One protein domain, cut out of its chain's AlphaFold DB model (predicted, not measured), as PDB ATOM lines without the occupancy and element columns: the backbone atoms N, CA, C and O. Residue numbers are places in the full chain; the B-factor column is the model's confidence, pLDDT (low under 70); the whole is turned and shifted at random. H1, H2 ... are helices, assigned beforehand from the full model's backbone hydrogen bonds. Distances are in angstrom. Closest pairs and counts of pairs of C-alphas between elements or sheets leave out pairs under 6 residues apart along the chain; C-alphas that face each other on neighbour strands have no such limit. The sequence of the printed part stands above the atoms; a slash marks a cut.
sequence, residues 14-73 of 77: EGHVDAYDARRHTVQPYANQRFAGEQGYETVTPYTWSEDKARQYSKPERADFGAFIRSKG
ATOM      1  N   GLU A  14      38.568  55.185 -28.219       96.75
ATOM      2  CA  GLU A  14      38.432  53.960 -27.413       96.75
ATOM      3  C   GLU A  14      37.660  54.225 -26.113       96.75
ATOM      4  O   GLU A  14      36.599  53.650 -25.894       96.75
ATOM      5  N   GLY A  15      38.092  55.208 -25.316       97.56
ATOM      6  CA  GLY A  15      37.404  55.558 -24.068       97.56
ATOM      7  C   GLY A  15      35.967  56.053 -24.272       97.56
ATOM      8  O   GLY A  15      35.093  55.801 -23.441       97.56
ATOM      9  N   HIS A  16      35.677  56.736 -25.386       96.94
ATOM     10  CA  HIS A  16      34.307  57.121 -25.728       96.94
ATOM     11  C   HIS A  16      33.435  55.919 -26.117       96.94
ATOM     12  O   HIS A  16      32.247  55.911 -25.778       96.94
ATOM     13  N   VAL A  17      34.000  54.933 -26.822       97.38
ATOM     14  CA  VAL A  17      33.317  53.681 -27.176       97.38
ATOM     15  C   VAL A  17      33.045  52.865 -25.916       97.38
ATOM     16  O   VAL A  17      31.895  52.496 -25.704       97.38
ATOM     17  N   ASP A  18      34.025  52.701 -25.027       97.88
ATOM     18  CA  ASP A  18      33.866  51.973 -23.760       97.88
ATOM     19  C   ASP A  18      32.781  52.597 -22.873       97.88
ATOM     20  O   ASP A  18      31.882  51.916 -22.368       97.88
ATOM     21  N   ALA A  19      32.808  53.927 -22.720       97.75
ATOM     22  CA  ALA A  19      31.795  54.651 -21.957       97.75
ATOM     23  C   ALA A  19      30.396  54.507 -22.580       97.75
ATOM     24  O   ALA A  19      29.385  54.424 -21.871       97.75
ATOM     25  N   TYR A  20      30.319  54.483 -23.912       97.62
ATOM     26  CA  TYR A  20      29.065  54.260 -24.618       97.62
ATOM     27  C   TYR A  20      28.557  52.826 -24.446       97.62
ATOM     28  O   TYR A  20      27.367  52.646 -24.182       97.62
ATOM     29  N   ASP A  21      29.440  51.836 -24.543       98.06
ATOM     30  CA  ASP A  21      29.143  50.422 -24.350       98.06
ATOM     31  C   ASP A  21      28.591  50.152 -22.956       98.06
ATOM     32  O   ASP A  21      27.506  49.582 -22.838       98.06
ATOM     33  N   ALA A  22      29.271  50.635 -21.912       98.00
ATOM     34  CA  ALA A  22      28.813  50.501 -20.534       98.00
ATOM     35  C   ALA A  22      27.421  51.121 -20.349       98.00
ATOM     36  O   ALA A  22      26.489  50.462 -19.884       98.00
ATOM     37  N   ARG A  23      27.240  52.372 -20.795       98.12
ATOM     38  CA  ARG A  23      25.957  53.078 -20.678       98.12
ATOM     39  C   ARG A  23      24.839  52.355 -21.425       98.12
ATOM     40  O   ARG A  23      23.737  52.215 -20.895       98.12
ATOM     41  N   ARG A  24      25.090  51.921 -22.662       97.56
ATOM     42  CA  ARG A  24      24.075  51.250 -23.475       97.56
ATOM     43  C   ARG A  24      23.749  49.869 -22.927       97.56
ATOM     44  O   ARG A  24      22.575  49.536 -22.890       97.56
ATOM     45  N   HIS A  25      24.736  49.103 -22.472       97.75
ATOM     46  CA  HIS A  25      24.507  47.795 -21.860       97.75
ATOM     47  C   HIS A  25      23.604  47.897 -20.620       97.75
ATOM     48  O   HIS A  25      22.741  47.048 -20.423       97.75
ATOM     49  N   THR A  26      23.734  48.964 -19.821       97.75
ATOM     50  CA  THR A  26      22.839  49.216 -18.679       97.75
ATOM     51  C   THR A  26      21.423  49.621 -19.102       97.75
ATOM     52  O   THR A  26      20.455  49.141 -18.522       97.75
ATOM     53  N   VAL A  27      21.281  50.519 -20.084       98.00
ATOM     54  CA  VAL A  27      19.971  51.088 -20.470       98.00
ATOM     55  C   VAL A  27      19.187  50.171 -21.414       98.00
ATOM     56  O   VAL A  27      17.961  50.124 -21.366       98.00
ATOM     57  N   GLN A  28      19.886  49.472 -22.302       97.44
ATOM     58  CA  GLN A  28      19.316  48.656 -23.367       97.44
ATOM     59  C   GLN A  28      20.239  47.460 -23.668       97.44
ATOM     60  O   GLN A  28      20.913  47.440 -24.709       97.44
ATOM     61  N   PRO A  29      20.294  46.463 -22.768       96.44
ATOM     62  CA  PRO A  29      21.055  45.247 -23.013       96.44
ATOM     63  C   PRO A  29      20.496  44.499 -24.227       96.44
ATOM     64  O   PRO A  29      19.291  44.511 -24.499       96.44
ATOM     65  N   TYR A  30      21.373  43.828 -24.966       96.94
ATOM     66  CA  TYR A  30      20.940  42.929 -26.028       96.94
ATOM     67  C   TYR A  30      20.350  41.651 -25.432       96.94
ATOM     68  O   TYR A  30      20.964  41.018 -24.578       96.94
ATOM     69  N   ALA A  31      19.186  41.242 -25.933       96.12
ATOM     70  CA  ALA A  31      18.573  39.972 -25.548       96.12
ATOM     71  C   ALA A  31      19.301  38.755 -26.147       96.12
ATOM     72  O   ALA A  31      19.274  37.681 -25.561       96.12
ATOM     73  N   ASN A  32      19.941  38.921 -27.311       96.94
ATOM     74  CA  ASN A  32      20.629  37.856 -28.041       96.94
ATOM     75  C   ASN A  32      21.956  38.368 -28.603       96.94
ATOM     76  O   ASN A  32      22.050  39.536 -28.988       96.94
ATOM     77  N   GLN A  33      22.946  37.479 -28.706       97.62
ATOM     78  CA  GLN A  33      24.218  37.778 -29.362       97.62
ATOM     79  C   GLN A  33      24.169  37.354 -30.824       97.62
ATOM     80  O   GLN A  33      23.675  36.275 -31.159       97.62
ATOM     81  N   ARG A  34      24.693  38.195 -31.712       97.50
ATOM     82  CA  ARG A  34      24.799  37.867 -33.131       97.50
ATOM     83  C   ARG A  34      25.715  36.650 -33.315       97.50
ATOM     84  O   ARG A  34      26.767  36.571 -32.680       97.50
ATOM     85  N   PHE A  35      25.297  35.718 -34.175       97.19
ATOM     86  CA  PHE A  35      26.022  34.480 -34.511       97.19
ATOM     87  C   PHE A  35      26.360  33.576 -33.312       97.19
ATOM     88  O   PHE A  35      27.270  32.761 -33.399       97.19
ATOM     89  N   ALA A  36      25.638  33.702 -32.192       95.44
ATOM     90  CA  ALA A  36      25.887  32.892 -31.002       95.44
ATOM     91  C   ALA A  36      25.882  31.385 -31.322       95.44
ATOM     92  O   ALA A  36      24.913  30.870 -31.881       95.44
ATOM     93  N   GLY A  37      26.954  30.688 -30.937       93.12
ATOM     94  CA  GLY A  37      27.096  29.240 -31.127       93.12
ATOM     95  C   GLY A  37      27.683  28.822 -32.477       93.12
ATOM     96  O   GLY A  37      27.936  27.636 -32.685       93.12
ATOM     97  N   GLU A  38      27.949  29.766 -33.380       95.94
ATOM     98  CA  GLU A  38      28.794  29.506 -34.542       95.94
ATOM     99  C   GLU A  38      30.277  29.439 -34.135       95.94
ATOM    100  O   GLU A  38      30.701  30.064 -33.160       95.94
ATOM    101  N   GLN A  39      31.090  28.691 -34.888       95.06
ATOM    102  CA  GLN A  39      32.532  28.601 -34.637       95.06
ATOM    103  C   GLN A  39      33.176  29.998 -34.698       95.06
ATOM    104  O   GLN A  39      33.050  30.691 -35.708       95.06
ATOM    105  N   GLY A  40      33.874  30.396 -33.628       93.19
ATOM    106  CA  GLY A  40      34.486  31.725 -33.488       93.19
ATOM    107  C   GLY A  40      33.542  32.829 -32.994       93.19
ATOM    108  O   GLY A  40      33.908  34.000 -33.043       93.19
ATOM    109  N   TYR A  41      32.332  32.476 -32.547       96.38
ATOM    110  CA  TYR A  41      31.353  33.398 -31.964       96.38
ATOM    111  C   TYR A  41      30.816  32.856 -30.632       96.38
ATOM    112  O   TYR A  41      29.606  32.672 -30.444       96.38
ATOM    113  N   GLU A  42      31.726  32.596 -29.691       95.00
ATOM    114  CA  GLU A  42      31.379  32.181 -28.333       95.00
ATOM    115  C   GLU A  42      30.503  33.231 -27.628       95.00
ATOM    116  O   GLU A  42      30.498  34.421 -27.964       95.00
ATOM    117  N   THR A  43      29.736  32.792 -26.630       95.38
ATOM    118  CA  THR A  43      28.957  33.697 -25.780       95.38
ATOM    119  C   THR A  43      29.903  34.533 -24.923       95.38
ATOM    120  O   THR A  43      30.670  33.977 -24.137       95.38
ATOM    121  N   VAL A  44      29.812  35.859 -25.022       94.56
ATOM    122  CA  VAL A  44      30.616  36.788 -24.208       94.56
ATOM    123  C   VAL A  44      29.747  37.584 -23.237       94.56
ATOM    124  O   VAL A  44      28.619  37.946 -23.560       94.56
ATOM    125  N   THR A  45      30.258  37.873 -22.042       94.31
ATOM    126  CA  THR A  45      29.553  38.683 -21.037       94.31
ATOM    127  C   THR A  45      30.536  39.688 -20.432       94.31
ATOM    128  O   THR A  45      31.522  39.254 -19.838       94.31
ATOM    129  N   PRO A  46      30.287  41.007 -20.535       94.38
ATOM    130  CA  PRO A  46      29.113  41.637 -21.149       94.38
ATOM    131  C   PRO A  46      29.118  41.554 -22.687       94.38
ATOM    132  O   PRO A  46      30.173  41.566 -23.311       94.38
ATOM    133  N   TYR A  47      27.927  41.514 -23.296       97.81
ATOM    134  CA  TYR A  47      27.764  41.638 -24.750       97.81
ATOM    135  C   TYR A  47      27.336  43.062 -25.103       97.81
ATOM    136  O   TYR A  47      26.187  43.458 -24.881       97.81
ATOM    137  N   THR A  48      28.280  43.855 -25.601       98.38
ATOM    138  CA  THR A  48      28.125  45.305 -25.759       98.38
ATOM    139  C   THR A  48      27.850  45.711 -27.209       98.38
ATOM    140  O   THR A  48      27.703  44.875 -28.101       98.38
ATOM    141  N   TRP A  49      27.685  47.015 -27.459       98.19
ATOM    142  CA  TRP A  49      27.390  47.519 -28.801       98.19
ATOM    143  C   TRP A  49      28.572  47.355 -29.747       98.19
ATOM    144  O   TRP A  49      28.352  46.967 -30.893       98.19
ATOM    145  N   SER A  50      29.796  47.612 -29.281       98.06
ATOM    146  CA  SER A  50      30.992  47.449 -30.111       98.06
ATOM    147  C   SER A  50      31.146  46.006 -30.602       98.06
ATOM    148  O   SER A  50      31.305  45.802 -31.803       98.06
ATOM    149  N   GLU A  51      30.969  45.015 -29.726       97.94
ATOM    150  CA  GLU A  51      31.016  43.591 -30.078       97.94
ATOM    151  C   GLU A  51      29.889  43.197 -31.051       97.94
ATOM    152  O   GLU A  51      30.140  42.531 -32.055       97.94
ATOM    153  N   ASP A  52      28.645  43.648 -30.833       98.12
ATOM    154  CA  ASP A  52      27.553  43.405 -31.795       98.12
ATOM    155  C   ASP A  52      27.863  43.977 -33.183       98.12
ATOM    156  O   ASP A  52      27.550  43.348 -34.199       98.12
ATOM    157  N   LYS A  53      28.510  45.146 -33.247       97.81
ATOM    158  CA  LYS A  53      28.938  45.746 -34.515       97.81
ATOM    159  C   LYS A  53      30.132  45.043 -35.133       97.81
ATOM    160  O   LYS A  53      30.104  44.831 -36.345       97.81
ATOM    161  N   ALA A  54      31.112  44.620 -34.343       97.19
ATOM    162  CA  ALA A  54      32.220  43.806 -34.823       97.19
ATOM    163  C   ALA A  54      31.692  42.520 -35.476       97.19
ATOM    164  O   ALA A  54      32.033  42.226 -36.621       97.19
ATOM    165  N   ARG A  55      30.753  41.827 -34.817       97.38
ATOM    166  CA  ARG A  55      30.076  40.660 -35.399       97.38
ATOM    167  C   ARG A  55      29.218  41.017 -36.606       97.38
ATOM    168  O   ARG A  55      29.167  40.248 -37.550       97.38
ATOM    169  N   GLN A  56      28.526  42.155 -36.624       96.06
ATOM    170  CA  GLN A  56      27.741  42.545 -37.800       96.06
ATOM    171  C   GLN A  56      28.610  42.669 -39.053       96.06
ATOM    172  O   GLN A  56      28.224  42.189 -40.115       96.06
ATOM    173  N   TYR A  57      29.763  43.321 -38.923       95.75
ATOM    174  CA  TYR A  57      30.643  43.610 -40.051       95.75
ATOM    175  C   TYR A  57      31.663  42.502 -40.341       95.75
ATOM    176  O   TYR A  57      32.370  42.589 -41.344       95.75
ATOM    177  N   SER A  58      31.726  41.443 -39.527       96.31
ATOM    178  CA  SER A  58      32.618  40.300 -39.767       96.31
ATOM    179  C   SER A  58      32.152  39.389 -40.907       96.31
ATOM    180  O   SER A  58      32.936  38.577 -41.401       96.31
ATOM    181  N   LYS A  59      30.893  39.513 -41.350       94.50
ATOM    182  CA  LYS A  59      30.350  38.787 -42.502       94.50
ATOM    183  C   LYS A  59      29.827  39.772 -43.552       94.50
ATOM    184  O   LYS A  59      29.140  40.725 -43.186       94.50
ATOM    185  N   PRO A  60      30.094  39.553 -44.852       93.19
ATOM    186  CA  PRO A  60      29.541  40.401 -45.900       93.19
ATOM    187  C   PRO A  60      28.009  40.358 -45.904       93.19
ATOM    188  O   PRO A  60      27.403  39.305 -46.096       93.19
ATOM    189  N   GLU A  61      27.374  41.517 -45.751       91.94
ATOM    190  CA  GLU A  61      25.944  41.691 -46.005       91.94
ATOM    191  C   GLU A  61      25.761  42.336 -47.388       91.94
ATOM    192  O   GLU A  61      26.472  43.272 -47.750       91.94
ATOM    193  N   ARG A  62      24.777  41.863 -48.168       94.38
ATOM    194  CA  ARG A  62      24.390  42.449 -49.471       94.38
ATOM    195  C   ARG A  62      25.533  42.538 -50.500       94.38
ATOM    196  O   ARG A  62      25.650  43.546 -51.198       94.38
ATOM    197  N   ALA A  63      26.327  41.475 -50.637       94.88
ATOM    198  CA  ALA A  63      27.446  41.409 -51.588       94.88
ATOM    199  C   ALA A  63      27.060  41.824 -53.028       94.88
ATOM    200  O   ALA A  63      27.837  42.486 -53.714       94.88
ATOM    201  N   ASP A  64      25.823  41.539 -53.448       95.75
ATOM    202  CA  ASP A  64      25.335  41.821 -54.805       95.75
ATOM    203  C   ASP A  64      24.735  43.227 -54.992       95.75
ATOM    204  O   ASP A  64      24.263  43.567 -56.083       95.75
ATOM    205  N   PHE A  65      24.742  44.086 -53.963       95.88
ATOM    206  CA  PHE A  65      24.095  45.403 -54.033       95.88
ATOM    207  C   PHE A  65      24.663  46.279 -55.156       95.88
ATOM    208  O   PHE A  65      23.913  46.963 -55.853       95.88
ATOM    209  N   GLY A  66      25.975  46.206 -55.394       95.12
ATOM    210  CA  GLY A  66      26.625  46.930 -56.486       95.12
ATOM    211  C   GLY A  66      26.146  46.490 -57.876       95.12
ATOM    212  O   GLY A  66      26.019  47.325 -58.772       95.12
ATOM    213  N   ALA A  67      25.871  45.200 -58.084       96.31
ATOM    214  CA  ALA A  67      25.303  44.704 -59.340       96.31
ATOM    215  C   ALA A  67      23.837  45.139 -59.481       96.31
ATOM    216  O   ALA A  67      23.421  45.621 -60.537       96.31
ATOM    217  N   PHE A  68      23.077  45.057 -58.385       97.25
ATOM    218  CA  PHE A  68      21.689  45.499 -58.335       97.25
ATOM    219  C   PHE A  68      21.531  46.970 -58.742       97.25
ATOM    220  O   PHE A  68      20.750  47.257 -59.647       97.25
ATOM    221  N   ILE A  69      22.282  47.907 -58.156       97.38
ATOM    222  CA  ILE A  69      22.114  49.335 -58.483       97.38
ATOM    223  C   ILE A  69      22.535  49.672 -59.921       97.38
ATOM    224  O   ILE A  69      21.868  50.477 -60.571       97.38
ATOM    225  N   ARG A  70      23.546  48.986 -60.475       97.31
ATOM    226  CA  ARG A  70      23.906  49.118 -61.900       97.31
ATOM    227  C   ARG A  70      22.771  48.667 -62.817       97.31
ATOM    228  O   ARG A  70      22.465  49.352 -63.787       97.31
ATOM    229  N   SER A  71      22.077  47.579 -62.471       97.62
ATOM    230  CA  SER A  71      20.887  47.130 -63.219       97.62
ATOM    231  C   SER A  71      19.724  48.133 -63.186       97.62
ATOM    232  O   SER A  71      18.839  48.078 -64.034       97.62
ATOM    233  N   LYS A  72      19.722  49.066 -62.223       98.25
ATOM    234  CA  LYS A  72      18.752  50.169 -62.136       98.25
ATOM    235  C   LYS A  72      19.193  51.426 -62.893       98.25
ATOM    236  O   LYS A  72      18.492  52.428 -62.841       98.25
ATOM    237  N   GLY A  73      20.321  51.376 -63.602       97.62
ATOM    238  CA  GLY A  73      20.833  52.483 -64.408       97.62
ATOM    239  C   GLY A  73      21.730  53.465 -63.653       97.62
ATOM    240  O   GLY A  73      22.123  54.475 -64.235       97.62
TER     241      GLY A  73
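What this domain is: This is residues 14 to 73 of the 77 residues of an uncharacterized protein of Rhodospirillales bacterium (UniProt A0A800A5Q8). Two helices, H1 and H2, make a T, with the first residue of H2 set near the middle of H1; a long loop, residues 28 to 48, swings out from the end of H1 and folds back to the start of H2, and a tail, residues 57 to 73, sticks out from the far end of H2 and holds the short helix H3 near its tip. That tail makes much of the length, and without it the body spans 30 by 20 by 15 A. The printed part has 60 residues with three named helices, in the order H1, H2, H3, and no named strand; its class is all helix, with 30 residues in the helices. It is only just loose, close to extended, with a radius of gyration of the C-alphas of 15.6 A, and its elongated outline spans 46 by 28 by 20 A.

Where its parts are: Find C-alpha 14 at (38.432, 53.960, -27.413); from there H1, residues 14 to 27, runs 19.9 A to C-alpha 27 at (19.971, 51.088, -20.470). Residues 28 to 48 follow with no named element, their C-alphas 7 to 16 A from the mean of all C-alphas. H2, residues 49 to 57, begins at C-alpha 49, (27.390, 47.519, -28.801), and measures 12.3 A from first to last C-alpha. Go on to H3, residues 65 to 71, 9.9 A long, which ends at C-alpha 71, (20.887, 47.130, -63.219).

How they stand to each other: Look first at Asp 21 in H1 and Trp 49 in H2, whose C-alphas, 5.6 A apart, are the closest of the two helices. H1 and H2 touch, with 5 pairs of C-alphas within 8 A. Their lines stand about perpendicular, at 76 degrees, and their centres are 13.3 A apart. H3 touches no helix: H1 and H3 are apart, and so are H2 and H3. In H1, H2 and H3 you will find every O i to N i+4 pair of the backbone within hydrogen-bond range.

The domain as a whole: The two C-alphas farthest apart are those of Thr 45 and Gly 73, at 46.3 A; those of the first and last printed residues, Glu 14 and Gly 73, are 41.0 A apart. Residues 57 to 73, of which 65 to 71 belong to H3, stand free. The link from H1 to H2, 21 residues, is long; the link from H2 to H3, 7 residues, is short. The printed part has no cut. Read the B-factor column for the model's confidence: the mean pLDDT of the printed part is 96.5, and no printed residue is under 70.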